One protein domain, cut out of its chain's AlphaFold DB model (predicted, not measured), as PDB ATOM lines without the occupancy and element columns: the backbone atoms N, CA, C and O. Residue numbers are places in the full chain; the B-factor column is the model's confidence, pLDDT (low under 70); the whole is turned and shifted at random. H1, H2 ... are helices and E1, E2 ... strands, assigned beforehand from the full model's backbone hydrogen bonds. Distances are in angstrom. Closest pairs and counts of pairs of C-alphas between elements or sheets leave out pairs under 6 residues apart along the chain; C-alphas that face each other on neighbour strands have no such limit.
ATOM      1  N   VAL A 111     -25.872 -48.209-154.907       95.44
ATOM      2  CA  VAL A 111     -26.898 -48.319-155.958       95.44
ATOM      3  C   VAL A 111     -26.714 -49.558-156.837       95.44
ATOM      4  O   VAL A 111     -27.665 -49.980-157.488       95.44
ATOM      5  N   ARG A 112     -25.522 -50.172-156.833       94.75
ATOM      6  CA  ARG A 112     -25.271 -51.503-157.411       94.75
ATOM      7  C   ARG A 112     -25.574 -52.649-156.435       94.75
ATOM      8  O   ARG A 112     -25.311 -53.798-156.769       94.75
ATOM      9  N   GLY A 113     -26.116 -52.353-155.253       94.50
ATOM     10  CA  GLY A 113     -26.500 -53.347-154.248       94.50
ATOM     11  C   GLY A 113     -25.375 -53.778-153.307       94.50
ATOM     12  O   GLY A 113     -25.571 -54.691-152.511       94.50
ATOM     13  N   LEU A 114     -24.206 -53.135-153.360       96.25
ATOM     14  CA  LEU A 114     -23.100 -53.458-152.462       96.25
ATOM     15  C   LEU A 114     -23.225 -52.702-151.143       96.25
ATOM     16  O   LEU A 114     -23.618 -51.538-151.103       96.25
ATOM     17  N   ARG A 115     -22.764 -53.316-150.052       96.94
ATOM     18  CA  ARG A 115     -22.487 -52.565-148.824       96.94
ATOM     19  C   ARG A 115     -21.166 -51.816-148.998       96.94
ATOM     20  O   ARG A 115     -20.166 -52.434-149.361       96.94
ATOM     21  N   ALA A 116     -21.134 -50.516-148.712       97.62
ATOM     22  CA  ALA A 116     -19.921 -49.712-148.844       97.62
ATOM     23  C   ALA A 116     -19.784 -48.641-147.753       97.62
ATOM     24  O   ALA A 116     -20.756 -48.251-147.107       97.62
ATOM     25  N   GLN A 117     -18.547 -48.204-147.522       96.75
ATOM     26  CA  GLN A 117     -18.168 -47.289-146.449       96.75
ATOM     27  C   GLN A 117     -17.093 -46.315-146.927       96.75
ATOM     28  O   GLN A 117     -16.197 -46.686-147.688       96.75
ATOM     29  N   THR A 118     -17.157 -45.075-146.454       95.69
ATOM     30  CA  THR A 118     -16.031 -44.131-146.555       95.69
ATOM     31  C   THR A 118     -14.922 -44.518-145.569       95.69
ATOM     32  O   THR A 118     -15.167 -45.276-144.626       95.69
ATOM     33  N   GLU A 119     -13.715 -43.960-145.722       92.88
ATOM     34  CA  GLU A 119     -12.629 -44.138-144.737       92.88
ATOM     35  C   GLU A 119     -13.101 -43.840-143.302       92.88
ATOM     36  O   GLU A 119     -12.848 -44.609-142.375       92.88
ATOM     37  N   SER A 120     -13.818 -42.728-143.112       89.50
ATOM     38  CA  SER A 120     -14.259 -42.280-141.786       89.50
ATOM     39  C   SER A 120     -15.244 -43.256-141.142       89.50
ATOM     40  O   SER A 120     -15.113 -43.567-139.962       89.50
ATOM     41  N   GLU A 121     -16.203 -43.768-141.915       92.62
ATOM     42  CA  GLU A 121     -17.181 -44.756-141.441       92.62
ATOM     43  C   GLU A 121     -16.510 -46.088-141.108       92.62
ATOM     44  O   GLU A 121     -16.776 -46.678-140.062       92.62
ATOM     45  N   LEU A 122     -15.583 -46.531-141.958       90.31
ATOM     46  CA  LEU A 122     -14.796 -47.734-141.724       90.31
ATOM     47  C   LEU A 122     -13.985 -47.628-140.423       90.31
ATOM     48  O   LEU A 122     -13.969 -48.568-139.632       90.31
ATOM     49  N   LEU A 123     -13.327 -46.494-140.169       86.44
ATOM     50  CA  LEU A 123     -12.561 -46.290-138.936       86.44
ATOM     51  C   LEU A 123     -13.456 -46.268-137.692       86.44
ATOM     52  O   LEU A 123     -13.076 -46.831-136.665       86.44
ATOM     53  N   GLN A 124     -14.645 -45.666-137.778       86.69
ATOM     54  CA  GLN A 124     -15.631 -45.702-136.694       86.69
ATOM     55  C   GLN A 124     -16.109 -47.132-136.417       86.69
ATOM     56  O   GLN A 124     -16.199 -47.540-135.260       86.69
ATOM     57  N   ASP A 125     -16.366 -47.922-137.458       84.50
ATOM     58  CA  ASP A 125     -16.738 -49.333-137.327       84.50
ATOM     59  C   ASP A 125     -15.639 -50.172-136.683       84.50
ATOM     60  O   ASP A 125     -15.916 -50.973-135.790       84.50
ATOM     61  N   LEU A 126     -14.388 -49.979-137.106       79.94
ATOM     62  CA  LEU A 126     -13.243 -50.666-136.514       79.94
ATOM     63  C   LEU A 126     -13.069 -50.283-135.042       79.94
ATOM     64  O   LEU A 126     -12.878 -51.166-134.209       79.94
ATOM     65  N   ALA A 127     -13.200 -48.997-134.707       80.81
ATOM     66  CA  ALA A 127     -13.136 -48.533-133.324       80.81
ATOM     67  C   ALA A 127     -14.244 -49.157-132.457       80.81
ATOM     68  O   ALA A 127     -13.963 -49.620-131.355       80.81
ATOM     69  N   ARG A 128     -15.478 -49.251-132.974       79.00
ATOM     70  CA  ARG A 128     -16.601 -49.899-132.273       79.00
ATOM     71  C   ARG A 128     -16.368 -51.390-132.022       79.00
ATOM     72  O   ARG A 128     -16.722 -51.886-130.959       79.00
ATOM     73  N   ARG A 129     -15.765 -52.107-132.977       72.88
ATOM     74  CA  ARG A 129     -15.496 -53.555-132.863       72.88
ATOM     75  C   ARG A 129     -14.366 -53.899-131.896       72.88
ATOM     76  O   ARG A 129     -14.341 -55.013-131.386       72.88
ATOM     77  N   HIS A 130     -13.432 -52.980-131.665       66.88
ATOM     78  CA  HIS A 130     -12.240 -53.250-130.859       66.88
ATOM     79  C   HIS A 130     -12.438 -53.134-129.340       66.88
ATOM     80  O   HIS A 130     -11.550 -53.553-128.599       66.88
ATOM     81  N   GLY A 131     -13.585 -52.632-128.868       57.78
ATOM     82  CA  GLY A 131     -13.851 -52.448-127.438       57.78
ATOM     83  C   GLY A 131     -12.901 -51.445-126.759       57.78
ATOM     84  O   GLY A 131     -11.925 -50.971-127.335       57.78
ATOM     85  N   SER A 132     -13.190 -51.098-125.506       53.38
ATOM     86  CA  SER A 132     -12.564 -49.984-124.771       53.38
ATOM     87  C   SER A 132     -11.098 -50.191-124.344       53.38
ATOM     88  O   SER A 132     -10.551 -49.321-123.673       53.38
ATOM     89  N   GLY A 133     -10.467 -51.330-124.666       55.09
ATOM     90  CA  GLY A 133      -9.188 -51.750-124.063       55.09
ATOM     91  C   GLY A 133      -8.023 -52.009-125.026       55.09
ATOM     92  O   GLY A 133      -6.913 -52.266-124.565       55.09
ATOM     93  N   GLY A 134      -8.238 -51.961-126.345       55.91
ATOM     94  CA  GLY A 134      -7.198 -52.212-127.353       55.91
ATOM     95  C   GLY A 134      -6.666 -50.936-128.013       55.91
ATOM     96  O   GLY A 134      -7.377 -49.939-128.127       55.91
ATOM     97  N   ALA A 135      -5.421 -50.964-128.502       58.41
ATOM     98  CA  ALA A 135      -4.884 -49.860-129.299       58.41
ATOM     99  C   ALA A 135      -5.727 -49.671-130.580       58.41
ATOM    100  O   ALA A 135      -5.968 -50.648-131.295       58.41
ATOM    101  N   PRO A 136      -6.167 -48.440-130.908       61.97
ATOM    102  CA  PRO A 136      -7.045 -48.206-132.046       61.97
ATOM    103  C   PRO A 136      -6.359 -48.629-133.346       61.97
ATOM    104  O   PRO A 136      -5.232 -48.212-133.638       61.97
ATOM    105  N   MET A 137      -7.044 -49.456-134.137       67.12
ATOM    106  CA  MET A 137      -6.529 -49.942-135.411       67.12
ATOM    107  C   MET A 137      -6.292 -48.763-136.362       67.12
ATOM    108  O   MET A 137      -7.220 -48.106-136.823       67.12
ATOM    109  N   ARG A 138      -5.018 -48.485-136.657       69.94
ATOM    110  CA  ARG A 138      -4.606 -47.318-137.456       69.94
ATOM    111  C   ARG A 138      -4.721 -47.525-138.969       69.94
ATOM    112  O   ARG A 138      -4.350 -46.612-139.701       69.94
ATOM    113  N   GLY A 139      -5.184 -48.681-139.441       77.75
ATOM    114  CA  GLY A 139      -5.383 -48.997-140.858       77.75
ATOM    115  C   GLY A 139      -5.728 -50.469-141.090       77.75
ATOM    116  O   GLY A 139      -5.595 -51.294-140.185       77.75
ATOM    117  N   LEU A 140      -6.177 -50.795-142.302       82.25
ATOM    118  CA  LEU A 140      -6.625 -52.147-142.662       82.25
ATOM    119  C   LEU A 140      -5.492 -53.078-143.096       82.25
ATOM    120  O   LEU A 140      -5.665 -54.296-143.074       82.25
ATOM    121  N   LEU A 141      -4.357 -52.506-143.493       84.62
ATOM    122  CA  LEU A 141      -3.214 -53.230-144.026       84.62
ATOM    123  C   LEU A 141      -1.924 -52.568-143.541       84.62
ATOM    124  O   LEU A 141      -1.792 -51.347-143.613       84.62
ATOM    125  N   GLN A 142      -0.981 -53.363-143.044       82.94
ATOM    126  CA  GLN A 142       0.373 -52.906-142.737       82.94
ATOM    127  C   GLN A 142       1.286 -53.323-143.882       82.94
ATOM    128  O   GLN A 142       1.402 -54.513-144.169       82.94
ATOM    129  N   VAL A 143       1.934 -52.358-144.527       77.31
ATOM    130  CA  VAL A 143       2.880 -52.636-145.610       77.31
ATOM    131  C   VAL A 143       4.279 -52.131-145.263       77.31
ATOM    132  O   VAL A 143       4.414 -51.030-144.721       77.31
ATOM    133  N   PRO A 144       5.339 -52.897-145.571       74.25
ATOM    134  CA  PRO A 144       6.699 -52.394-145.479       74.25
ATOM    135  C   PRO A 144       6.956 -51.408-146.625       74.25
ATOM    136  O   PRO A 144       6.840 -51.762-147.794       74.25
ATOM    137  N   VAL A 145       7.342 -50.174-146.304       70.94
ATOM    138  CA  VAL A 145       7.741 -49.163-147.293       70.94
ATOM    139  C   VAL A 145       9.206 -48.801-147.075       70.94
ATOM    140  O   VAL A 145       9.602 -48.394-145.980       70.94
ATOM    141  N   LYS A 146      10.025 -48.931-148.126       68.75
ATOM    142  CA  LYS A 146      11.437 -48.526-148.096       68.75
ATOM    143  C   LYS A 146      11.571 -47.003-148.176       68.75
ATOM    144  O   LYS A 146      11.212 -46.395-149.193       68.75
ATOM    145  N   LYS A 147      12.164 -46.400-147.144       68.00
ATOM    146  CA  LYS A 147      12.527 -44.979-147.070       68.00
ATOM    147  C   LYS A 147      14.031 -44.855-146.808       68.00
ATOM    148  O   LYS A 147      14.492 -45.012-145.678       68.00
ATOM    149  N   GLY A 148      14.803 -44.610-147.870       71.50
ATOM    150  CA  GLY A 148      16.268 -44.689-147.821       71.50
ATOM    151  C   GLY A 148      16.731 -46.100-147.436       71.50
ATOM    152  O   GLY A 148      16.221 -47.079-147.976       71.50
ATOM    153  N   ALA A 149      17.642 -46.200-146.466       70.62
ATOM    154  CA  ALA A 149      18.146 -47.474-145.940       70.62
ATOM    155  C   ALA A 149      17.199 -48.178-144.940       70.62
ATOM    156  O   ALA A 149      17.491 -49.290-144.506       70.62
ATOM    157  N   LYS A 150      16.078 -47.554-144.542       71.69
ATOM    158  CA  LYS A 150      15.154 -48.093-143.527       71.69
ATOM    159  C   LYS A 150      13.858 -48.613-144.158       71.69
ATOM    160  O   LYS A 150      13.294 -47.982-145.053       71.69
ATOM    161  N   THR A 151      13.345 -49.724-143.634       74.69
ATOM    162  CA  THR A 151      11.995 -50.228-143.928       74.69
ATOM    163  C   THR A 151      11.061 -49.816-142.796       74.69
ATOM    164  O   THR A 151      11.289 -50.185-141.647       74.69
ATOM    165  N   LEU A 152      10.021 -49.042-143.105       76.12
ATOM    166  CA  LEU A 152       9.011 -48.614-142.136       76.12
ATOM    167  C   LEU A 152       7.693 -49.342-142.402       76.12
ATOM    168  O   LEU A 152       7.269 -49.449-143.552       76.12
ATOM    169  N   ALA A 153       7.028 -49.809-141.345       78.69
ATOM    170  CA  ALA A 153       5.665 -50.319-141.444       78.69
ATOM    171  C   ALA A 153       4.692 -49.141-141.590       78.69
ATOM    172  O   ALA A 153       4.626 -48.259-140.730       78.69
ATOM    173  N   ARG A 154       3.949 -49.113-142.697       81.50
ATOM    174  CA  ARG A 154       2.933 -48.104-142.983       81.50
ATOM    175  C   ARG A 154       1.551 -48.736-142.915       81.50
ATOM    176  O   ARG A 154       1.258 -49.673-143.652       81.50
ATOM    177  N   ALA A 155       0.686 -48.155-142.090       85.56
ATOM    178  CA  ALA A 155      -0.730 -48.484-142.081       85.56
ATOM    179  C   ALA A 155      -1.414 -47.817-143.284       85.56
ATOM    180  O   ALA A 155      -1.446 -46.587-143.373       85.56
ATOM    181  N   LEU A 156      -1.948 -48.614-144.204       89.31
ATOM    182  CA  LEU A 156      -2.759 -48.138-145.321       89.31
ATOM    183  C   LEU A 156      -4.243 -48.134-144.954       89.31
ATOM    184  O   LEU A 156      -4.716 -48.944-144.144       89.31
ATOM    185  N   ARG A 157      -4.973 -47.201-145.568       90.88
ATOM    186  CA  ARG A 157      -6.417 -47.019-145.419       90.88
ATOM    187  C   ARG A 157      -7.027 -46.708-146.780       90.88
ATOM    188  O   ARG A 157      -6.413 -45.934-147.509       90.88
ATOM    189  N   PRO A 158      -8.186 -47.293-147.103       94.19
ATOM    190  CA  PRO A 158      -8.885 -46.973-148.330       94.19
ATOM    191  C   PRO A 158      -9.588 -45.629-148.211       94.19
ATOM    192  O   PRO A 158     -10.103 -45.291-147.145       94.19
ATOM    193  N   ASP A 159      -9.723 -44.929-149.332       94.75
ATOM    194  CA  ASP A 159     -10.590 -43.755-149.414       94.75
ATOM    195  C   ASP A 159     -12.070 -44.163-149.393       94.75
ATOM    196  O   ASP A 159     -12.908 -43.474-148.804       94.75
ATOM    197  N   ALA A 160     -12.396 -45.301-150.013       97.06
ATOM    198  CA  ALA A 160     -13.693 -45.965-149.925       97.06
ATOM    199  C   ALA A 160     -13.528 -47.493-149.948       97.06
ATOM    200  O   ALA A 160     -12.568 -48.030-150.497       97.06
ATOM    201  N   PHE A 161     -14.470 -48.206-149.344       96.75
ATOM    202  CA  PHE A 161     -14.374 -49.643-149.116       96.75
ATOM    203  C   PHE A 161     -15.717 -50.309-149.397       96.75
ATOM    204  O   PHE A 161     -16.726 -49.892-148.833       96.75
ATOM    205  N   ALA A 162     -15.749 -51.328-150.257       98.12
ATOM    206  CA  ALA A 162     -16.970 -52.065-150.582       98.12
ATOM    207  C   ALA A 162     -16.824 -53.559-150.292       98.12
ATOM    208  O   ALA A 162     -15.736 -54.126-150.400       98.12
ATOM    209  N   PHE A 163     -17.941 -54.181-149.929       96.94
ATOM    210  CA  PHE A 163     -18.047 -55.610-149.672       96.94
ATOM    211  C   PHE A 163     -18.759 -56.272-150.849       96.94
ATOM    212  O   PHE A 163     -19.840 -55.836-151.242       96.94
ATOM    213  N   GLU A 164     -18.136 -57.312-151.386       95.31
ATOM    214  CA  GLU A 164     -18.642 -58.170-152.452       95.31
ATOM    215  C   GLU A 164     -18.687 -59.622-151.948       95.31
ATOM    216  O   GLU A 164     -18.097 -59.952-150.917       95.31
ATOM    217  N   ASP A 165     -19.367 -60.505-152.674       93.00
ATOM    218  CA  ASP A 165     -19.593 -61.891-152.231       93.00
ATOM    219  C   ASP A 165     -18.293 -62.696-152.050       93.00
ATOM    220  O   ASP A 165     -18.221 -63.607-151.227       93.00
ATOM    221  N   ASP A 166     -17.240 -62.349-152.791       93.50
ATOM    222  CA  ASP A 166     -15.943 -63.028-152.756       93.50
ATOM    223  C   ASP A 166     -14.904 -62.348-151.845       93.50
ATOM    224  O   ASP A 166     -13.798 -62.874-151.672       93.50
ATOM    225  N   GLY A 167     -15.227 -61.191-151.258       95.69
ATOM    226  CA  GLY A 167     -14.330 -60.427-150.394       95.69
ATOM    227  C   GLY A 167     -14.560 -58.923-150.485       95.69
ATOM    228  O   GLY A 167     -15.690 -58.450-150.503       95.69
ATOM    229  N   VAL A 168     -13.484 -58.136-150.481       97.44
ATOM    230  CA  VAL A 168     -13.595 -56.669-150.462       97.44
ATOM    231  C   VAL A 168     -12.884 -55.995-151.620       97.44
ATOM    232  O   VAL A 168     -11.877 -56.485-152.146       97.44
ATOM    233  N   THR A 169     -13.405 -54.817-151.941       98.38
ATOM    234  CA  THR A 169     -12.868 -53.898-152.934       98.38
ATOM    235  C   THR A 169     -12.400 -52.624-152.245       98.38
ATOM    236  O   THR A 169     -13.169 -51.927-151.576       98.38
ATOM    237  N   TRP A 170     -11.110 -52.347-152.396       98.19
ATOM    238  CA  TRP A 170     -10.418 -51.189-151.851       98.19
ATOM    239  C   TRP A 170     -10.342 -50.092-152.904       98.19
ATOM    240  O   TRP A 170      -9.781 -50.322-153.970       98.19
ATOM    241  N   PHE A 171     -10.842 -48.896-152.604       97.88
ATOM    242  CA  PHE A 171     -10.776 -47.758-153.516       97.88
ATOM    243  C   PHE A 171      -9.753 -46.723-153.045       97.88
ATOM    244  O   PHE A 171      -9.755 -46.307-151.886       97.88
ATOM    245  N   GLU A 172      -8.924 -46.273-153.978       95.75
ATOM    246  CA  GLU A 172      -7.979 -45.168-153.844       95.75
ATOM    247  C   GLU A 172      -8.365 -44.069-154.836       95.75
ATOM    248  O   GLU A 172      -8.539 -44.339-156.021       95.75
ATOM    249  N   ILE A 173      -8.483 -42.824-154.383       92.12
ATOM    250  CA  ILE A 173      -8.778 -41.667-155.233       92.12
ATOM    251  C   ILE A 173      -7.502 -40.848-155.393       92.12
ATOM    252  O   ILE A 173      -7.147 -40.027-154.537       92.12
ATOM    253  N   ASP A 174      -6.820 -41.027-156.523       85.00
ATOM    254  CA  ASP A 174      -5.590 -40.302-156.799       85.00
ATOM    255  C   ASP A 174      -5.847 -38.948-157.478       85.00
ATOM    256  O   ASP A 174      -6.372 -38.819-158.592       85.00
ATOM    257  N   ARG A 175      -5.479 -37.892-156.749       69.62
ATOM    258  CA  ARG A 175      -5.737 -36.490-157.100       69.62
ATOM    259  C   ARG A 175      -4.473 -35.649-157.257       69.62
ATOM    260  O   ARG A 175      -4.608 -34.442-157.475       69.62
ATOM    261  N   SER A 176      -3.261 -36.201-157.106       59.50
ATOM    262  CA  SER A 176      -2.046 -35.370-157.162       59.50
ATOM    263  C   SER A 176      -0.735 -36.138-157.333       59.50
ATOM    264  O   SER A 176      -0.589 -37.242-156.839       59.50
ATOM    265  N   ARG A 177       0.256 -35.444-157.918       50.09
ATOM    266  CA  ARG A 177       1.680 -35.810-158.058       50.09
ATOM    267  C   ARG A 177       2.340 -35.963-156.672       50.09
ATOM    268  O   ARG A 177       3.080 -35.091-156.235       50.09
ATOM    269  N   ARG A 178       1.996 -37.005-155.922       55.41
ATOM    270  CA  ARG A 178       2.661 -37.348-154.658       55.41
ATOM    271  C   ARG A 178       3.819 -38.270-155.019       55.41
ATOM    272  O   ARG A 178       3.603 -39.231-155.743       55.41
ATOM    273  N   GLY A 179       5.029 -37.892-154.604       63.62
ATOM    274  CA  GLY A 179       6.289 -38.515-155.025       63.62
ATOM    275  C   GLY A 179       6.426 -39.992-154.647       63.62
ATOM    276  O   GLY A 179       5.473 -40.623-154.198       63.62
ATOM    277  N   ASP A 180       7.637 -40.524-154.787       71.00
ATOM    278  CA  ASP A 180       7.993 -41.949-154.695       71.00
ATOM    279  C   ASP A 180       7.327 -42.743-153.557       71.00
ATOM    280  O   ASP A 180       7.052 -43.932-153.703       71.00
ATOM    281  N   GLU A 181       7.030 -42.118-152.413       78.06
ATOM    282  CA  GLU A 181       6.330 -42.773-151.301       78.06
ATOM    283  C   GLU A 181       4.909 -43.252-151.655       78.06
ATOM    284  O   GLU A 181       4.473 -44.285-151.139       78.06
ATOM    285  N   ARG A 182       4.170 -42.529-152.509       80.25
ATOM    286  CA  ARG A 182       2.829 -42.942-152.960       80.25
ATOM    287  C   ARG A 182       2.932 -44.108-153.930       80.25
ATOM    288  O   ARG A 182       2.223 -45.088-153.730       80.25
ATOM    289  N   ALA A 183       3.853 -44.029-154.889       84.75
ATOM    290  CA  ALA A 183       4.108 -45.105-155.839       84.75
ATOM    291  C   ALA A 183       4.450 -46.415-155.119       84.75
ATOM    292  O   ALA A 183       3.789 -47.426-155.330       84.75
ATOM    293  N   LYS A 184       5.368 -46.357-154.145       85.56
ATOM    294  CA  LYS A 184       5.710 -47.501-153.285       85.56
ATOM    295  C   LYS A 184       4.530 -48.011-152.458       85.56
ATOM    296  O   LYS A 184       4.441 -49.202-152.190       85.56
ATOM    297  N   SER A 185       3.637 -47.122-152.016       87.44
ATOM    298  CA  SER A 185       2.439 -47.530-151.269       87.44
ATOM    299  C   SER A 185       1.431 -48.248-152.170       87.44
ATOM    300  O   SER A 185       0.831 -49.217-151.718       87.44
ATOM    301  N   LEU A 186       1.260 -47.802-153.420       89.94
ATOM    302  CA  LEU A 186       0.406 -48.467-154.410       89.94
ATOM    303  C   LEU A 186       0.988 -49.814-154.834       89.94
ATOM    304  O   LEU A 186       0.281 -50.810-154.775       89.94
ATOM    305  N   GLU A 187       2.281 -49.871-155.152       89.38
ATOM    306  CA  GLU A 187       2.992 -51.123-155.431       89.38
ATOM    307  C   GLU A 187       2.814 -52.127-154.284       89.38
ATOM    308  O   GLU A 187       2.395 -53.267-154.494       89.38
ATOM    309  N   ALA A 188       3.053 -51.684-153.046       88.25
ATOM    310  CA  ALA A 188       2.883 -52.533-151.878       88.25
ATOM    311  C   ALA A 188       1.419 -52.938-151.646       88.25
ATOM    312  O   ALA A 188       1.181 -54.030-151.143       88.25
ATOM    313  N   LEU A 189       0.442 -52.097-152.002       92.19
ATOM    314  CA  LEU A 189      -0.982 -52.425-151.924       92.19
ATOM    315  C   LEU A 189      -1.380 -53.464-152.985       92.19
ATOM    316  O   LEU A 189      -2.055 -54.437-152.656       92.19
ATOM    317  N   PHE A 190      -0.929 -53.304-154.232       93.00
ATOM    318  CA  PHE A 190      -1.175 -54.259-155.319       93.00
ATOM    319  C   PHE A 190      -0.604 -55.633-154.973       93.00
ATOM    320  O   PHE A 190      -1.269 -56.651-155.165       93.00
ATOM    321  N   ALA A 191       0.576 -55.652-154.347       88.88
ATOM    322  CA  ALA A 191       1.221 -56.871-153.882       88.88
ATOM    323  C   ALA A 191       0.430 -57.645-152.806       88.88
ATOM    324  O   ALA A 191       0.756 -58.793-152.511       88.88
ATOM    325  N   ARG A 192      -0.585 -57.019-152.195       90.56
ATOM    326  CA  ARG A 192      -1.389 -57.578-151.095       90.56
ATOM    327  C   ARG A 192      -2.779 -58.011-151.523       90.56
ATOM    328  O   ARG A 192      -3.555 -58.483-150.694       90.56
ATOM    329  N   VAL A 193      -3.106 -57.897-152.807       93.75
ATOM    330  CA  VAL A 193      -4.320 -58.511-153.341       93.75
ATOM    331  C   VAL A 193      -4.248 -60.027-153.124       93.75
ATOM    332  O   VAL A 193      -3.276 -60.695-153.479       93.75
ATOM    333  N   GLY A 194      -5.290 -60.567-152.502       91.69
ATOM    334  CA  GLY A 194      -5.383 -61.942-152.029       91.69
ATOM    335  C   GLY A 194      -5.065 -62.136-150.550       91.69
ATOM    336  O   GLY A 194      -5.334 -63.223-150.047       91.69
ATOM    337  N   ASP A 195      -4.541 -61.128-149.846       90.75
ATOM    338  CA  ASP A 195      -4.238 -61.231-148.417       90.75
ATOM    339  C   ASP A 195      -5.473 -60.915-147.553       90.75
ATOM    340  O   ASP A 195      -6.404 -60.201-147.949       90.75
ATOM    341  N   LYS A 196      -5.474 -61.459-146.332       91.62
ATOM    342  CA  LYS A 196      -6.488 -61.164-145.320       91.62
ATOM    343  C   LYS A 196      -6.156 -59.835-144.638       91.62
ATOM    344  O   LYS A 196      -5.056 -59.648-144.128       91.62
ATOM    345  N   LEU A 197      -7.118 -58.924-144.625       90.81
ATOM    346  CA  LEU A 197      -7.032 -57.624-143.973       90.81
ATOM    347  C   LEU A 197      -7.231 -57.751-142.462       90.81
ATOM    348  O   LEU A 197      -7.792 -58.727-141.960       90.81
ATOM    349  N   ASN A 198      -6.855 -56.700-141.737       86.38
ATOM    350  CA  ASN A 198      -6.959 -56.658-140.279       86.38
ATOM    351  C   ASN A 198      -8.399 -56.807-139.748       86.38
ATOM    352  O   ASN A 198      -8.602 -57.200-138.604       86.38
ATOM    353  N   ASN A 199      -9.409 -56.522-140.575       84.62
ATOM    354  CA  ASN A 199     -10.825 -56.715-140.248       84.62
ATOM    355  C   ASN A 199     -11.349 -58.126-140.591       84.62
ATOM    356  O   ASN A 199     -12.557 -58.362-140.573       84.62
ATOM    357  N   GLY A 200     -10.451 -59.043-140.957       88.19
ATOM    358  CA  GLY A 200     -10.741 -60.432-141.293       88.19
ATOM    359  C   GLY A 200     -11.242 -60.672-142.720       88.19
ATOM    360  O   GLY A 200     -11.442 -61.829-143.087       88.19
ATOM    361  N   GLN A 201     -11.435 -59.625-143.522       92.62
ATOM    362  CA  GLN A 201     -11.889 -59.739-144.910       92.62
ATOM    363  C   GLN A 201     -10.732 -60.038-145.864       92.62
ATOM    364  O   GLN A 201      -9.593 -59.670-145.592       92.62
ATOM    365  N   TRP A 202     -11.019 -60.659-147.004       94.75
ATOM    366  CA  TRP A 202     -10.022 -60.916-148.046       94.75
ATOM    367  C   TRP A 202      -9.985 -59.774-149.055       94.75
ATOM    368  O   TRP A 202     -11.007 -59.475-149.674       94.75
ATOM    369  N   LEU A 203      -8.818 -59.157-149.254       96.62
ATOM    370  CA  LEU A 203      -8.644 -58.139-150.286       96.62
ATOM    371  C   LEU A 203      -8.705 -58.799-151.661       96.62
ATOM    372  O   LEU A 203      -7.773 -59.489-152.056       96.62
ATOM    373  N   LYS A 204      -9.797 -58.597-152.397       96.69
ATOM    374  CA  LYS A 204      -9.964 -59.175-153.737       96.69
ATOM    375  C   LYS A 204      -9.676 -58.188-154.838       96.69
ATOM    376  O   LYS A 204      -9.289 -58.594-155.932       96.69
ATOM    377  N   ARG A 205      -9.885 -56.901-154.579       97.69
ATOM    378  CA  ARG A 205      -9.746 -55.879-155.608       97.69
ATOM    379  C   ARG A 205      -9.165 -54.604-155.038       97.69
ATOM    380  O   ARG A 205      -9.559 -54.171-153.955       97.69
ATOM    381  N   VAL A 206      -8.268 -53.994-155.799       98.19
ATOM    382  CA  VAL A 206      -7.808 -52.623-155.577       98.19
ATOM    383  C   VAL A 206      -8.203 -51.807-156.794       98.19
ATOM    384  O   VAL A 206      -7.831 -52.142-157.912       98.19
ATOM    385  N   VAL A 207      -8.963 -50.743-156.576       98.12
ATOM    386  CA  VAL A 207      -9.423 -49.822-157.611       98.12
ATOM    387  C   VAL A 207      -8.778 -48.466-157.365       98.12
ATOM    388  O   VAL A 207      -9.005 -47.844-156.330       98.12
ATOM    389  N   VAL A 208      -7.994 -47.987-158.325       96.50
ATOM    390  CA  VAL A 208      -7.386 -46.659-158.313       96.50
ATOM    391  C   VAL A 208      -8.135 -45.768-159.297       96.50
ATOM    392  O   VAL A 208      -8.187 -46.021-160.500       96.50
ATOM    393  N   LEU A 209      -8.745 -44.717-158.762       94.19
ATOM    394  CA  LEU A 209      -9.567 -43.761-159.483       94.19
ATOM    395  C   LEU A 209      -8.811 -42.445-159.618       94.19
ATOM    396  O   LEU A 209      -8.550 -41.754-158.635       94.19
ATOM    397  N   THR A 210      -8.477 -42.081-160.847       90.06
ATOM    398  CA  THR A 210      -7.560 -40.972-161.127       90.06
ATOM    399  C   THR A 210      -8.286 -39.732-161.628       90.06
ATOM    400  O   THR A 210      -9.324 -39.812-162.292       90.06
ATOM    401  N   LYS A 211      -7.749 -38.546-161.301       83.69
ATOM    402  CA  LYS A 211      -8.395 -37.268-161.651       83.69
ATOM    403  C   LYS A 211      -7.974 -36.638-162.984       83.69
ATOM    404  O   LYS A 211      -8.491 -35.583-163.361       83.69
ATOM    405  N   SER A 212      -6.988 -37.208-163.659       82.94
ATOM    406  CA  SER A 212      -6.526 -36.742-164.964       82.94
ATOM    407  C   SER A 212      -5.735 -37.832-165.663       82.94
ATOM    408  O   SER A 212      -5.118 -38.662-165.002       82.94
ATOM    409  N   GLU A 213      -5.664 -37.757-166.989       85.81
ATOM    410  CA  GLU A 213      -4.865 -38.668-167.816       85.81
ATOM    411  C   GLU A 213      -3.402 -38.710-167.372       85.81
ATOM    412  O   GLU A 213      -2.822 -39.777-167.245       85.81
ATOM    413  N   ARG A 214      -2.817 -37.563-167.004       85.81
ATOM    414  CA  ARG A 214      -1.443 -37.523-166.480       85.81
ATOM    415  C   ARG A 214      -1.258 -38.379-165.218       85.81
ATOM    416  O   ARG A 214      -0.184 -38.940-165.021       85.81
ATOM    417  N   ILE A 215      -2.250 -38.404-164.323       87.44
ATOM    418  CA  ILE A 215      -2.203 -39.238-163.111       87.44
ATOM    419  C   ILE A 215      -2.457 -40.695-163.499       87.44
ATOM    420  O   ILE A 215      -1.681 -41.551-163.097       87.44
ATOM    421  N   LEU A 216      -3.452 -40.949-164.358       89.62
ATOM    422  CA  LEU A 216      -3.725 -42.272-164.916       89.62
ATOM    423  C   LEU A 216      -2.461 -42.914-165.491       89.62
ATOM    424  O   LEU A 216      -2.099 -44.006-165.078       89.62
ATOM    425  N   SER A 217      -1.753 -42.229-166.390       90.56
ATOM    426  CA  SER A 217      -0.526 -42.747-167.002       90.56
ATOM    427  C   SER A 217       0.562 -43.046-165.970       90.56
ATOM    428  O   SER A 217       1.289 -44.023-166.118       90.56
ATOM    429  N   SER A 218       0.668 -42.232-164.913       90.38
ATOM    430  CA  SER A 218       1.623 -42.463-163.823       90.38
ATOM    431  C   SER A 218       1.273 -43.710-163.010       90.38
ATOM    432  O   SER A 218       2.166 -44.478-162.668       90.38
ATOM    433  N   ASP A 219      -0.008 -43.915-162.704       92.00
ATOM    434  CA  ASP A 219      -0.469 -45.052-161.905       92.00
ATOM    435  C   ASP A 219      -0.446 -46.354-162.715       92.00
ATOM    436  O   ASP A 219      -0.041 -47.397-162.201       92.00
ATOM    437  N   LEU A 220      -0.779 -46.283-164.008       93.81
ATOM    438  CA  LEU A 220      -0.591 -47.385-164.948       93.81
ATOM    439  C   LEU A 220       0.881 -47.789-165.019       93.81
ATOM    440  O   LEU A 220       1.173 -48.972-164.911       93.81
ATOM    441  N   ALA A 221       1.818 -46.840-165.111       92.25
ATOM    442  CA  ALA A 221       3.246 -47.156-165.145       92.25
ATOM    443  C   ALA A 221       3.722 -47.929-163.898       92.25
ATOM    444  O   ALA A 221       4.586 -48.796-164.015       92.25
ATOM    445  N   ILE A 222       3.140 -47.665-162.719       91.00
ATOM    446  CA  ILE A 222       3.425 -48.439-161.498       91.00
ATOM    447  C   ILE A 222       2.943 -49.885-161.651       91.00
ATOM    448  O   ILE A 222       3.679 -50.807-161.314       91.00
ATOM    449  N   ALA A 223       1.725 -50.097-162.159       92.00
ATOM    450  CA  ALA A 223       1.207 -51.443-162.395       92.00
ATOM    451  C   ALA A 223       1.998 -52.182-163.485       92.00
ATOM    452  O   ALA A 223       2.370 -53.333-163.278       92.00
ATOM    453  N   GLU A 224       2.316 -51.513-164.598       91.62
ATOM    454  CA  GLU A 224       3.109 -52.068-165.703       91.62
ATOM    455  C   GLU A 224       4.516 -52.482-165.253       91.62
ATOM    456  O   GLU A 224       5.002 -53.534-165.654       91.62
ATOM    457  N   ALA A 225       5.153 -51.732-164.346       88.31
ATOM    458  CA  ALA A 225       6.448 -52.118-163.774       88.31
ATOM    459  C   ALA A 225       6.395 -53.424-162.948       88.31
ATOM    460  O   ALA A 225       7.431 -54.046-162.697       88.31
ATOM    461  N   LEU A 226       5.200 -53.848-162.525       86.62
ATOM    462  CA  LEU A 226       4.953 -55.099-161.802       86.62
ATOM    463  C   LEU A 226       4.419 -56.214-162.706       86.62
ATOM    464  O   LEU A 226       4.258 -57.346-162.232       86.62
ATOM    465  N   VAL A 227       4.138 -55.917-163.979       87.50
ATOM    466  CA  VAL A 227       3.689 -56.922-164.940       87.50
ATOM    467  C   VAL A 227       4.834 -57.876-165.235       87.50
ATOM    468  O   VAL A 227       5.940 -57.471-165.590       87.50
ATOM    469  N   LYS A 228       4.562 -59.165-165.062       81.88
ATOM    470  CA  LYS A 228       5.486 -60.270-165.331       81.88
ATOM    471  C   LYS A 228       4.674 -61.453-165.824       81.88
ATOM    472  O   LYS A 228       3.494 -61.548-165.483       81.88
ATOM    473  N   ASP A 229       5.284 -62.374-166.569       76.06
ATOM    474  CA  ASP A 229       4.619 -63.650-166.821       76.06
ATOM    475  C   ASP A 229       4.432 -64.365-165.467       76.06
ATOM    476  O   ASP A 229       5.417 -64.639-164.774       76.06
ATOM    477  N   PRO A 230       3.191 -64.679-165.049       72.62
ATOM    478  CA  PRO A 230       2.960 -65.424-163.818       72.62
ATOM    479  C   PRO A 230       3.689 -66.775-163.769       72.62
ATOM    480  O   PRO A 230       3.958 -67.271-162.678       72.62
ATOM    481  N   ARG A 231       4.025 -67.370-164.924       69.50
ATOM    482  CA  ARG A 231       4.805 -68.616-165.029       69.50
ATOM    483  C   ARG A 231       6.281 -68.430-164.676       69.50
ATOM    484  O   ARG A 231       6.939 -69.396-164.305       69.50
ATOM    485  N   GLU A 232       6.789 -67.205-164.769       65.12
ATOM    486  CA  GLU A 232       8.167 -66.840-164.428       65.12
ATOM    487  C   GLU A 232       8.333 -66.457-162.953       65.12
ATOM    488  O   GLU A 232       9.450 -66.160-162.508       65.12
ATOM    489  N   LEU A 233       7.245 -66.456-162.171       66.31
ATOM    490  CA  LEU A 233       7.329 -66.300-160.726       66.31
ATOM    491  C   LEU A 233       8.222 -67.407-160.166       66.31
ATOM    492  O   LEU A 233       7.828 -68.566-160.064       66.31
ATOM    493  N   ARG A 234       9.453 -67.038-159.794       57.56
ATOM    494  CA  ARG A 234      10.352 -67.940-159.082       57.56
ATOM    495  C   ARG A 234       9.690 -68.270-157.749       57.56
ATOM    496  O   ARG A 234       9.515 -67.376-156.921       57.56
ATOM    497  N   PHE A 235       9.331 -69.542-157.583       55.19
ATOM    498  CA  PHE A 235       8.708 -70.143-156.401       55.19
ATOM    499  C   PHE A 235       9.663 -70.118-155.193       55.19
ATOM    500  O   PHE A 235      10.134 -71.145-154.710       55.19
ATOM    501  N   ALA A 236      10.051 -68.928-154.746       42.12
ATOM    502  CA  ALA A 236      10.928 -68.722-153.608       42.12
ATOM    503  C   ALA A 236      10.082 -68.189-152.454       42.12
ATOM    504  O   ALA A 236       9.694 -67.027-152.499       42.12
ATOM    505  N   SER A 237       9.762 -69.076-151.500       41.84
ATOM    506  CA  SER A 237       9.556 -68.930-150.035       41.84
ATOM    507  C   SER A 237       8.892 -67.681-149.412       41.84
ATOM    508  O   SER A 237       8.670 -67.653-148.202       41.84
ATOM    509  N   SER A 238       8.497 -66.674-150.181       46.62
ATOM    510  CA  SER A 238       7.974 -65.393-149.723       46.62
ATOM    511  C   SER A 238       6.926 -64.850-150.695       46.62
ATOM    512  O   SER A 238       7.099 -63.765-151.240       46.62
ATOM    513  N   GLY A 239       5.847 -65.607-150.924       55.75
ATOM    514  CA  GLY A 239       4.536 -65.081-151.335       55.75
ATOM    515  C   GLY A 239       4.540 -64.002-152.424       55.75
ATOM    516  O   GLY A 239       3.825 -63.010-152.285       55.75
ATOM    517  N   GLY A 240       5.363 -64.165-153.462       68.44
ATOM    518  CA  GLY A 240       5.424 -63.229-154.577       68.44
ATOM    519  C   GLY A 240       4.094 -63.194-155.325       68.44
ATOM    520  O   GLY A 240       3.412 -64.216-155.445       68.44
ATOM    521  N   VAL A 241       3.731 -62.019-155.835       77.12
ATOM    522  CA  VAL A 241       2.629 -61.885-156.788       77.12
ATOM    523  C   VAL A 241       3.143 -61.344-158.117       77.12
ATOM    524  O   VAL A 241       4.098 -60.567-158.145       77.12
ATOM    525  N   ALA A 242       2.507 -61.755-159.209       85.69
ATOM    526  CA  ALA A 242       2.685 -61.176-160.535       85.69
ATOM    527  C   ALA A 242       1.399 -60.478-160.949       85.69
ATOM    528  O   ALA A 242       0.301 -61.008-160.741       85.69
ATOM    529  N   LEU A 243       1.540 -59.311-161.570       90.88
ATOM    530  CA  LEU A 243       0.439 -58.701-162.293       90.88
ATOM    531  C   LEU A 243       0.449 -59.221-163.730       90.88
ATOM    532  O   LEU A 243       1.497 -59.311-164.365       90.88
ATOM    533  N   ARG A 244      -0.734 -59.530-164.251       92.56
ATOM    534  CA  ARG A 244      -0.955 -59.823-165.667       92.56
ATOM    535  C   ARG A 244      -1.988 -58.848-166.200       92.56
ATOM    536  O   ARG A 244      -3.123 -58.846-165.729       92.56
ATOM    537  N   ARG A 245      -1.615 -58.027-167.179       93.69
ATOM    538  CA  ARG A 245      -2.574 -57.155-167.864       93.69
ATOM    539  C   ARG A 245      -3.558 -58.007-168.660       93.69
ATOM    540  O   ARG A 245      -3.142 -58.873-169.424       93.69
ATOM    541  N   VAL A 246      -4.850 -57.750-168.478       93.06
ATOM    542  CA  VAL A 246      -5.929 -58.433-169.215       93.06
ATOM    543  C   VAL A 246      -6.753 -57.477-170.068       93.06
ATOM    544  O   VAL A 246      -7.311 -57.880-171.081       93.06
ATOM    545  N   GLN A 247      -6.797 -56.205-169.683       91.44
ATOM    546  CA  GLN A 247      -7.403 -55.117-170.437       91.44
ATOM    547  C   GLN A 247      -6.694 -53.815-170.047       91.44
ATOM    548  O   GLN A 247      -5.974 -53.761-169.049       91.44
ATOM    549  N   ASP A 248      -6.878 -52.757-170.825       89.19
ATOM    550  CA  ASP A 248      -6.446 -51.408-170.463       89.19
ATOM    551  C   ASP A 248      -6.914 -51.033-169.054       89.19
ATOM    552  O   ASP A 248      -8.108 -51.010-168.758       89.19
ATOM    553  N   GLY A 249      -5.945 -50.777-168.172       93.25
ATOM    554  CA  GLY A 249      -6.200 -50.444-166.775       93.25
ATOM    555  C   GLY A 249      -6.715 -51.596-165.913       93.25
ATOM    556  O   GLY A 249      -7.025 -51.358-164.754       93.25
ATOM    557  N   VAL A 250      -6.791 -52.832-166.413       96.12
ATOM    558  CA  VAL A 250      -7.231 -53.997-165.630       96.12
ATOM    559  C   VAL A 250      -6.137 -55.054-165.613       96.12
ATOM    560  O   VAL A 250      -5.705 -55.570-166.649       96.12
ATOM    561  N   TYR A 251      -5.731 -55.415-164.402       96.31
ATOM    562  CA  TYR A 251      -4.685 -56.384-164.137       96.31
ATOM    563  C   TYR A 251      -5.230 -57.476-163.229       96.31
ATOM    564  O   TYR A 251      -5.873 -57.212-162.215       96.31
ATOM    565  N   GLU A 252      -4.939 -58.717-163.569       96.00
ATOM    566  CA  GLU A 252      -5.086 -59.830-162.649       96.00
ATOM    567  C   GLU A 252      -3.863 -59.918-161.748       96.00
ATOM    568  O   GLU A 252      -2.731 -59.745-162.201       96.00
ATOM    569  N   VAL A 253      -4.088 -60.247-160.480       94.12
ATOM    570  CA  VAL A 253      -3.017 -60.529-159.528       94.12
ATOM    571  C   VAL A 253      -2.948 -62.028-159.315       94.12
ATOM    572  O   VAL A 253      -3.885 -62.639-158.800       94.12
ATOM    573  N   TRP A 254      -1.824 -62.614-159.697       91.88
ATOM    574  CA  TRP A 254      -1.546 -64.037-159.570       91.88
ATOM    575  C   TRP A 254      -0.526 -64.267-158.469       91.88
ATOM    576  O   TRP A 254       0.423 -63.505-158.324       91.88
ATOM    577  N   GLY A 255      -0.704 -65.329-157.697       86.94
ATOM    578  CA  GLY A 255       0.278 -65.733-156.701       86.94
ATOM    579  C   GLY A 255       0.033 -67.154-156.230       86.94
ATOM    580  O   GLY A 255      -0.959 -67.787-156.592       86.94
ATOM    581  N   GLU A 256       0.933 -67.663-155.401       81.81
ATOM    582  CA  GLU A 256       0.836 -69.039-154.926       81.81
ATOM    583  C   GLU A 256      -0.321 -69.206-153.937       81.81
ATOM    584  O   GLU A 256      -0.528 -68.383-153.042       81.81
ATOM    585  N   ARG A 257      -1.061 -70.303-154.044       79.81
ATOM    586  CA  ARG A 257      -2.063 -70.709-153.065       79.81
ATOM    587  C   ARG A 257      -1.767 -72.132-152.625       79.81
ATOM    588  O   ARG A 257      -1.580 -73.020-153.454       79.81
ATOM    589  N   ARG A 258      -1.768 -72.345-151.307       80.31
ATOM    590  CA  ARG A 258      -1.722 -73.687-150.732       80.31
ATOM    591  C   ARG A 258      -3.048 -74.387-151.023       80.31
ATOM    592  O   ARG A 258      -4.105 -73.894-150.626       80.31
ATOM    593  N   ILE A 259      -2.979 -75.514-151.715       79.75
ATOM    594  CA  ILE A 259      -4.096 -76.421-151.971       79.75
ATOM    595  C   ILE A 259      -3.888 -77.651-151.096       79.75
ATOM    596  O   ILE A 259      -2.842 -78.293-151.191       79.75
ATOM    597  N   THR A 260      -4.871 -77.955-150.253       84.12
ATOM    598  CA  THR A 260      -4.927 -79.208-149.494       84.12
ATOM    599  C   THR A 260      -5.755 -80.208-150.284       84.12
ATOM    600  O   THR A 260      -6.905 -79.927-150.624       84.12
ATOM    601  N   HIS A 261      -5.158 -81.349-150.596       84.00
ATOM    602  CA  HIS A 261      -5.791 -82.442-151.324       84.00
ATOM    603  C   HIS A 261      -6.592 -83.334-150.373       84.00
ATOM    604  O   HIS A 261      -6.407 -83.290-149.156       84.00
ATOM    605  N   GLY A 262      -7.488 -84.156-150.928       80.62
ATOM    606  CA  GLY A 262      -8.336 -85.065-150.144       80.62
ATOM    607  C   GLY A 262      -7.561 -86.107-149.324       80.62
ATOM    608  O   GLY A 262      -8.100 -86.639-148.361       80.62
ATOM    609  N   ASP A 263      -6.292 -86.353-149.661       87.19
ATOM    610  CA  ASP A 263      -5.361 -87.233-148.939       87.19
ATOM    611  C   ASP A 263      -4.567 -86.511-147.825       87.19
ATOM    612  O   ASP A 263      -3.657 -87.087-147.232       87.19
ATOM    613  N   GLY A 264      -4.877 -85.237-147.553       82.44
ATOM    614  CA  GLY A 264      -4.193 -84.410-146.558       82.44
ATOM    615  C   GLY A 264      -2.854 -83.828-147.021       82.44
ATOM    616  O   GLY A 264      -2.269 -83.008-146.306       82.44
ATOM    617  N   ARG A 265      -2.362 -84.178-148.219       85.12
ATOM    618  CA  ARG A 265      -1.159 -83.551-148.779       85.12
ATOM    619  C   ARG A 265      -1.444 -82.106-149.150       85.12
ATOM    620  O   ARG A 265      -2.549 -81.739-149.550       85.12
ATOM    621  N   THR A 266      -0.413 -81.274-149.063       82.44
ATOM    622  CA  THR A 266      -0.490 -79.882-149.508       82.44
ATOM    623  C   THR A 266       0.422 -79.661-150.699       82.44
ATOM    624  O   THR A 266       1.542 -80.160-150.744       82.44
ATOM    625  N   SER A 267      -0.073 -78.913-151.678       80.94
ATOM    626  CA  SER A 267       0.709 -78.448-152.824       80.94
ATOM    627  C   SER A 267       0.575 -76.940-152.957       80.94
ATOM    628  O   SER A 267      -0.402 -76.352-152.488       80.94
ATOM    629  N   MET A 268       1.559 -76.310-153.586       80.06
ATOM    630  CA  MET A 268       1.478 -74.908-153.973       80.06
ATOM    631  C   MET A 268       1.084 -74.853-155.443       80.06
ATOM    632  O   MET A 268       1.732 -75.477-156.278       80.06
ATOM    633  N   ALA A 269       0.020 -74.119-155.752       81.38
ATOM    634  CA  ALA A 269      -0.406 -73.887-157.124       81.38
ATOM    635  C   ALA A 269      -0.504 -72.393-157.398       81.38
ATOM    636  O   ALA A 269      -0.842 -71.601-156.514       81.38
ATOM    637  N   LEU A 270      -0.237 -72.013-158.641       85.69
ATOM    638  CA  LEU A 270      -0.490 -70.663-159.108       85.69
ATOM    639  C   LEU A 270      -2.007 -70.433-159.172       85.69
ATOM    640  O   LEU A 270      -2.732 -71.209-159.791       85.69
ATOM    641  N   ALA A 271      -2.491 -69.372-158.530       88.62
ATOM    642  CA  ALA A 271      -3.911 -69.050-158.479       88.62
ATOM    643  C   ALA A 271      -4.155 -67.554-158.681       88.62
ATOM    644  O   ALA A 271      -3.385 -66.710-158.212       88.62
ATOM    645  N   LEU A 272      -5.274 -67.233-159.335       92.06
ATOM    646  CA  LEU A 272      -5.792 -65.874-159.386       92.06
ATOM    647  C   LEU A 272      -6.199 -65.460-157.968       92.06
ATOM    648  O   LEU A 272      -7.050 -66.087-157.331       92.06
ATOM    649  N   ARG A 273      -5.566 -64.406-157.461       92.44
ATOM    650  CA  ARG A 273      -5.805 -63.861-156.122       92.44
ATOM    651  C   ARG A 273      -6.838 -62.740-156.127       92.44
ATOM    652  O   ARG A 273      -7.555 -62.581-155.137       92.44
ATOM    653  N   GLY A 274      -6.931 -62.005-157.231       95.69
ATOM    654  CA  GLY A 274      -7.834 -60.876-157.381       95.69
ATOM    655  C   GLY A 274      -7.437 -59.963-158.535       95.69
ATOM    656  O   GLY A 274      -6.757 -60.401-159.462       95.69
ATOM    657  N   HIS A 275      -7.844 -58.697-158.469       97.81
ATOM    658  CA  HIS A 275      -7.634 -57.734-159.552       97.81
ATOM    659  C   HIS A 275      -7.137 -56.374-159.052       97.81
ATOM    660  O   HIS A 275      -7.480 -55.928-157.956       97.81
ATOM    661  N   VAL A 276      -6.375 -55.688-159.896       98.00
ATOM    662  CA  VAL A 276      -6.117 -54.252-159.793       98.00
ATOM    663  C   VAL A 276      -6.803 -53.572-160.971       98.00
ATOM    664  O   VAL A 276      -6.643 -53.996-162.112       98.00
ATOM    665  N   VAL A 277      -7.575 -52.526-160.693       97.69
ATOM    666  CA  VAL A 277      -8.264 -51.714-161.698       97.69
ATOM    667  C   VAL A 277      -7.794 -50.274-161.547       97.69
ATOM    668  O   VAL A 277      -7.906 -49.703-160.470       97.69
ATOM    669  N   ILE A 278      -7.262 -49.676-162.603       96.12
ATOM    670  CA  ILE A 278      -6.800 -48.291-162.638       96.12
ATOM    671  C   ILE A 278      -7.561 -47.598-163.757       96.12
ATOM    672  O   ILE A 278      -7.423 -47.938-164.929       96.12
ATOM    673  N   GLN A 279      -8.381 -46.620-163.396       92.94
ATOM    674  CA  GLN A 279      -9.238 -45.926-164.348       92.94
ATOM    675  C   GLN A 279      -9.376 -44.452-163.984       92.94
ATOM    676  O   GLN A 279      -9.010 -44.012-162.889       92.94
ATOM    677  N   MET A 280      -9.915 -43.654-164.898       89.31
ATOM    678  CA  MET A 280     -10.295 -42.290-164.555       89.31
ATOM    679  C   MET A 280     -11.583 -42.279-163.734       89.31
ATOM    680  O   MET A 280     -12.495 -43.081-163.923       89.31
ATOM    681  N   LEU A 281     -11.696 -41.301-162.844       87.00
ATOM    682  CA  LEU A 281     -13.013 -40.838-162.432       87.00
ATOM    683  C   LEU A 281     -13.754 -40.317-163.670       87.00
ATOM    684  O   LEU A 281     -13.113 -39.756-164.564       87.00
ATOM    685  N   PRO A 282     -15.090 -40.415-163.718       79.19
ATOM    686  CA  PRO A 282     -15.863 -39.988-164.876       79.19
ATOM    687  C   PRO A 282     -15.987 -38.451-164.906       79.19
ATOM    688  O   PRO A 282     -17.040 -37.860-164.687       79.19
ATOM    689  N   LEU A 283     -14.856 -37.765-165.076       68.25
ATOM    690  CA  LEU A 283     -14.675 -36.315-164.933       68.25
ATOM    691  C   LEU A 283     -15.042 -35.527-166.187       68.25
ATOM    692  O   LEU A 283     -15.272 -34.318-166.113       68.25
ATOM    693  N   ASN A 284     -15.142 -36.231-167.308       60.19
ATOM    694  CA  ASN A 284     -15.880 -35.808-168.490       60.19
ATOM    695  C   ASN A 284     -17.377 -35.596-168.184       60.19
ATOM    696  O   ASN A 284     -18.011 -34.783-168.850       60.19
ATOM    697  N   LEU A 285     -17.942 -36.233-167.147       61.31
ATOM    698  CA  LEU A 285     -19.359 -36.065-166.798       61.31
ATOM    699  C   LEU A 285     -19.675 -34.705-166.125       61.31
ATOM    700  O   LEU A 285     -20.603 -34.028-166.571       61.31
ATOM    701  N   PRO A 286     -18.932 -34.220-165.103       55.09
ATOM    702  CA  PRO A 286     -19.141 -32.892-164.507       55.09
ATOM    703  C   PRO A 286     -18.982 -31.714-165.472       55.09
ATOM    704  O   PRO A 286     -19.601 -30.669-165.272       55.09
ATOM    705  N   LYS A 287     -18.123 -31.859-166.485       50.56
ATOM    706  CA  LYS A 287     -17.907 -30.882-167.552       50.56
ATOM    707  C   LYS A 287     -18.138 -31.610-168.861       50.56
ATOM    708  O   LYS A 287     -17.167 -32.042-169.467       50.56
ATOM    709  N   PHE A 288     -19.404 -31.769-169.236       45.53
ATOM    710  CA  PHE A 288     -19.808 -32.326-170.523       45.53
ATOM    711  C   PHE A 288     -18.883 -31.794-171.624       45.53
ATOM    712  O   PHE A 288     -18.916 -30.606-171.954       45.53
ATOM    713  N   ARG A 289     -17.993 -32.658-172.105       45.16
ATOM    714  CA  ARG A 289     -17.065 -32.371-173.191       45.16
ATOM    715  C   ARG A 289     -17.521 -33.193-174.378       45.16
ATOM    716  O   ARG A 289     -17.852 -34.371-174.235       45.16
ATOM    717  N   LEU A 290     -17.565 -32.536-175.525       43.06
ATOM    718  CA  LEU A 290     -17.553 -33.242-176.789       43.06
ATOM    719  C   LEU A 290     -16.198 -33.966-176.841       43.06
ATOM    720  O   LEU A 290     -15.173 -33.358-176.524       43.06
ATOM    721  N   ASP A 291     -16.204 -35.272-177.080       51.34
ATOM    722  CA  ASP A 291     -14.981 -36.023-177.344       51.34
ATOM    723  C   ASP A 291     -14.356 -35.575-178.673       51.34
ATOM    724  O   ASP A 291     -14.888 -34.718-179.381       51.34
ATOM    725  N   GLU A 292     -13.209 -36.153-179.027       49.56
ATOM    726  CA  GLU A 292     -12.497 -35.862-180.281       49.56
ATOM    727  C   GLU A 292     -13.351 -36.119-181.536       49.56
ATOM    728  O   GLU A 292     -13.055 -35.597-182.607       49.56
ATOM    729  N   ARG A 293     -14.445 -36.881-181.406       54.03
ATOM    730  CA  ARG A 293     -15.415 -37.160-182.474       54.03
ATOM    731  C   ARG A 293     -16.580 -36.171-182.473       54.03
ATOM    732  O   ARG A 293     -17.557 -36.368-183.189       54.03
ATOM    733  N   ASN A 294     -16.482 -35.105-181.680       46.50
ATOM    734  CA  ASN A 294     -17.521 -34.109-181.467       46.50
ATOM    735  C   ASN A 294     -18.822 -34.702-180.886       46.50
ATOM    736  O   ASN A 294     -19.901 -34.121-181.022       46.50
ATOM    737  N   VAL A 295     -18.733 -35.863-180.225       47.62
ATOM    738  CA  VAL A 295     -19.856 -36.532-179.570       47.62
ATOM    739  C   VAL A 295     -19.806 -36.233-178.082       47.62
ATOM    740  O   VAL A 295     -18.770 -36.261-177.431       47.62
ATOM    741  N   ALA A 296     -20.964 -35.946-177.509       50.34
ATOM    742  CA  ALA A 296     -21.155 -35.885-176.073       50.34
ATOM    743  C   ALA A 296     -20.658 -37.166-175.374       50.34
ATOM    744  O   ALA A 296     -21.390 -38.159-175.336       50.34
ATOM    745  N   SER A 297     -19.459 -37.160-174.784       54.47
ATOM    746  CA  SER A 297     -18.968 -38.344-174.077       54.47
ATOM    747  C   SER A 297     -19.698 -38.482-172.745       54.47
ATOM    748  O   SER A 297     -19.379 -37.832-171.750       54.47
ATOM    749  N   THR A 298     -20.731 -39.325-172.753       59.88
ATOM    750  CA  THR A 298     -21.417 -39.808-171.544       59.88
ATOM    751  C   THR A 298     -20.762 -41.063-170.971       59.88
ATOM    752  O   THR A 298     -21.229 -41.563-169.950       59.88
ATOM    753  N   ALA A 299     -19.662 -41.504-171.600       63.28
ATOM    754  CA  ALA A 299     -18.885 -42.666-171.216       63.28
ATOM    755  C   ALA A 299     -18.431 -42.542-169.762       63.28
ATOM    756  O   ALA A 299     -17.799 -41.556-169.370       63.28
ATOM    757  N   GLY A 300     -18.757 -43.554-168.973       80.94
ATOM    758  CA  GLY A 300     -18.353 -43.643-167.581       80.94
ATOM    759  C   GLY A 300     -19.506 -43.617-166.581       80.94
ATOM    760  O   GLY A 300     -19.254 -43.495-165.384       80.94
ATOM    761  N   TRP A 301     -20.760 -43.702-167.039       90.06
ATOM    762  CA  TRP A 301     -21.929 -43.776-166.157       90.06
ATOM    763  C   TRP A 301     -22.356 -45.230-165.884       90.06
ATOM    764  O   TRP A 301     -21.694 -46.190-166.280       90.06
ATOM    765  N   PHE A 302     -23.469 -45.424-165.170       91.69
ATOM    766  CA  PHE A 302     -23.964 -46.761-164.832       91.69
ATOM    767  C   PHE A 302     -24.368 -47.593-166.057       91.69
ATOM    768  O   PHE A 302     -24.125 -48.802-166.059       91.69
ATOM    769  N   CYS A 303     -24.940 -46.954-167.086       87.75
ATOM    770  CA  CYS A 303     -25.363 -47.608-168.331       87.75
ATOM    771  C   CYS A 303     -24.196 -48.209-169.121       87.75
ATOM    772  O   CYS A 303     -24.387 -49.209-169.802       87.75
ATOM    773  N   ASP A 304     -22.986 -47.675-168.949       86.62
ATOM    774  CA  ASP A 304     -21.775 -48.174-169.613       86.62
ATOM    775  C   ASP A 304     -21.066 -49.255-168.786       86.62
ATOM    776  O   ASP A 304     -19.920 -49.602-169.052       86.62
ATOM    777  N   ASN A 305     -21.708 -49.740-167.717       89.69
ATOM    778  CA  ASN A 305     -21.124 -50.675-166.757       89.69
ATOM    779  C   ASN A 305     -19.833 -50.180-166.073       89.69
ATOM    780  O   ASN A 305     -19.053 -50.973-165.556       89.69
ATOM    781  N   TYR A 306     -19.628 -48.861-166.034       89.19
ATOM    782  CA  TYR A 306     -18.365 -48.258-165.604       89.19
ATOM    783  C   TYR A 306     -18.289 -47.957-164.107       89.19
ATOM    784  O   TYR A 306     -17.221 -48.042-163.511       89.19
ATOM    785  N   LEU A 307     -19.408 -47.548-163.498       93.25
ATOM    786  CA  LEU A 307     -19.482 -47.239-162.067       93.25
ATOM    787  C   LEU A 307     -19.996 -48.441-161.262       93.25
ATOM    788  O   LEU A 307     -20.979 -49.065-161.692       93.25
ATOM    789  N   PRO A 308     -19.412 -48.720-160.075       95.06
ATOM    790  CA  PRO A 308     -18.375 -47.932-159.379       95.06
ATOM    791  C   PRO A 308     -16.950 -48.080-159.938       95.06
ATOM    792  O   PRO A 308     -16.118 -47.210-159.692       95.06
ATOM    793  N   TYR A 309     -16.679 -49.153-160.678       95.00
ATOM    794  CA  TYR A 309     -15.442 -49.383-161.424       95.00
ATOM    795  C   TYR A 309     -15.715 -50.320-162.610       95.00
ATOM    796  O   TYR A 309     -16.724 -51.032-162.608       95.00
ATOM    797  N   VAL A 310     -14.831 -50.334-163.609       92.12
ATOM    798  CA  VAL A 310     -14.903 -51.256-164.750       92.12
ATOM    799  C   VAL A 310     -14.692 -52.670-164.232       92.12
ATOM    800  O   VAL A 310     -13.609 -53.019-163.761       92.12
ATOM    801  N   ARG A 311     -15.747 -53.481-164.278       91.06
ATOM    802  CA  ARG A 311     -15.721 -54.816-163.688       91.06
ATOM    803  C   ARG A 311     -14.855 -55.752-164.543       91.06
ATOM    804  O   ARG A 311     -15.090 -55.827-165.749       91.06
ATOM    805  N   PRO A 312     -13.877 -56.470-163.955       92.19
ATOM    806  CA  PRO A 312     -13.133 -57.503-164.666       92.19
ATOM    807  C   PRO A 312     -14.074 -58.481-165.371       92.19
ATOM    808  O   PRO A 312     -15.056 -58.928-164.775       92.19
ATOM    809  N   ALA A 313     -13.761 -58.841-166.619       88.44
ATOM    810  CA  ALA A 313     -14.620 -59.697-167.443       88.44
ATOM    811  C   ALA A 313     -14.947 -61.044-166.770       88.44
ATOM    812  O   ALA A 313     -16.057 -61.554-166.908       88.44
ATOM    813  N   SER A 314     -14.014 -61.573-165.973       87.62
ATOM    814  CA  SER A 314     -14.158 -62.802-165.181       87.62
ATOM    815  C   SER A 314     -15.289 -62.763-164.144       87.62
ATOM    816  O   SER A 314     -15.732 -63.816-163.695       87.62
ATOM    817  N   LEU A 315     -15.771 -61.577-163.762       90.38
ATOM    818  CA  LEU A 315     -16.838 -61.393-162.774       90.38
ATOM    819  C   LEU A 315     -18.204 -61.100-163.413       90.38
ATOM    820  O   LEU A 315     -19.210 -61.017-162.705       90.38
ATOM    821  N   GLY A 316     -18.248 -60.928-164.737       91.12
ATOM    822  CA  GLY A 316     -19.426 -60.460-165.463       91.12
ATOM    823  C   GLY A 316     -19.751 -58.982-165.201       91.12
ATOM    824  O   GLY A 316     -19.188 -58.356-164.299       91.12
TER     825      GLY A 316
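Overview. This is residues 111 to 316 of the 326 residues of an uncharacterized protein of Variovorax sp. RA8 (UniProt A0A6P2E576). A twisted wall of seven strands has H2 and H3 packed over one face, while a separate two-stranded hairpin, E2 and E3, packs on H2, and H1 stands up from the sheet near its E1 edge. The hairpin turn between E8 and E9 and the loop around Asn 294 lie at opposite ends of the longest axis; the chain then folds back, and residues 309 to 312 pass over the other face of the sheet. The printed part has 206 residues, with three named helices and nine named strands in the order E1 H1 E2 E3 E4 E5 H2 E6 H3 E7 E8 E9. The large sheet is mixed, in the order E1 E4 E5 E6 E9 E8 E7, and the class is mixed, helices and strands. The whole is compact, with a radius of gyration of the C-alphas of 18.5 A and spans of 61 by 47 by 42 A.

Along the chain. In the large sheet, E1 is residues 115 to 118, with C-alpha 115 at (-22.487, -52.565, -148.824). E4 is residues 160 to 164, E5 residues 167 to 174, 22.9 A long, and E6 residues 203 to 210, 20.3 A. E9, residues 266 to 280, is the longest strand at 41.7 A and ends with C-alpha 280 at (-10.295, -42.290, -164.555). E8 is residues 250 to 260, 30.0 A, and bends by 50 degrees at residue 256; E7 is residues 241 to 247. The small sheet has E2, residues 141 to 147, and E3, residues 150 to 156. H1 is residues 119 to 129, 15.4 A; H2 is residues 180 to 190, 15.4 A; H3 is residues 213 to 224, 15.7 A, with C-alpha 213 at (-4.865, -38.668, -167.816).

Arrangement. In the large sheet E5 and E6 are parallel at 20 degrees, with N 172 and O 207 2.8 A apart, within hydrogen-bond range. E6 and E9 are parallel at 21 degrees, with N 208 and O 277 at 2.7 A. E7, E8 and E9 form a meander, each strand the antiparallel neighbour of the one before; N 257 and O 269 are 2.8 A apart, and N 244 and O 252 2.9 A. On the other side of E5, E4 makes a hairpin with it, with N 169 and O 162 at 2.9 A, and the edge strand E1 is antiparallel to E4, with N 117 and O 161 at 2.8 A. H1, H2 and H3 are on the same face, two layers of helices and sheet. H3 lies over E6 and E9 at a height of 8.0 A and runs along the strands, at 2 degrees to E9 on the local plane. The sheet curls round H2; the closest C-alphas of H2 and E9 are those of Phe 190 and Val 276, 6.7 A. H2 and H3 touch through residues 219 to 223 of H3, closest at the C-alphas of Ala 183 and Ile 222, 6.6 A, at a steep tilt of 57 degrees, the same way. E5, H2, E6 is a strand-helix-strand unit, two parallel neighbour strands with a helix between along the chain; E6, H3, E7 is a split one, with E9 and E8 between its strands. Both crossovers are right-handed. H1 stands up from the sheet, its line rising 54 degrees. The hairpin E2 and E3 has N 145 and O 152 at 2.8 A; the closest C-alphas of E2 and H2, those of Val 143 and Ala 188, are 6.3 A apart. In H1, H2 and H3 every O i to N i+4 pair is within hydrogen-bond range.

Size, cuts and confidence. The two C-alphas farthest apart, those of Asp 263 and Asn 294, are 63.5 A from each other. The printed part has no cut. The links H1 to E2, H2 to E6 and H3 to E7 are long, and residues 281 to 316 hold no named element. The mean pLDDT of the printed part is 82.0; residues under 70 are 130 to 138, 146 to 147, 175 to 179, 231 to 240 and 283 to 299.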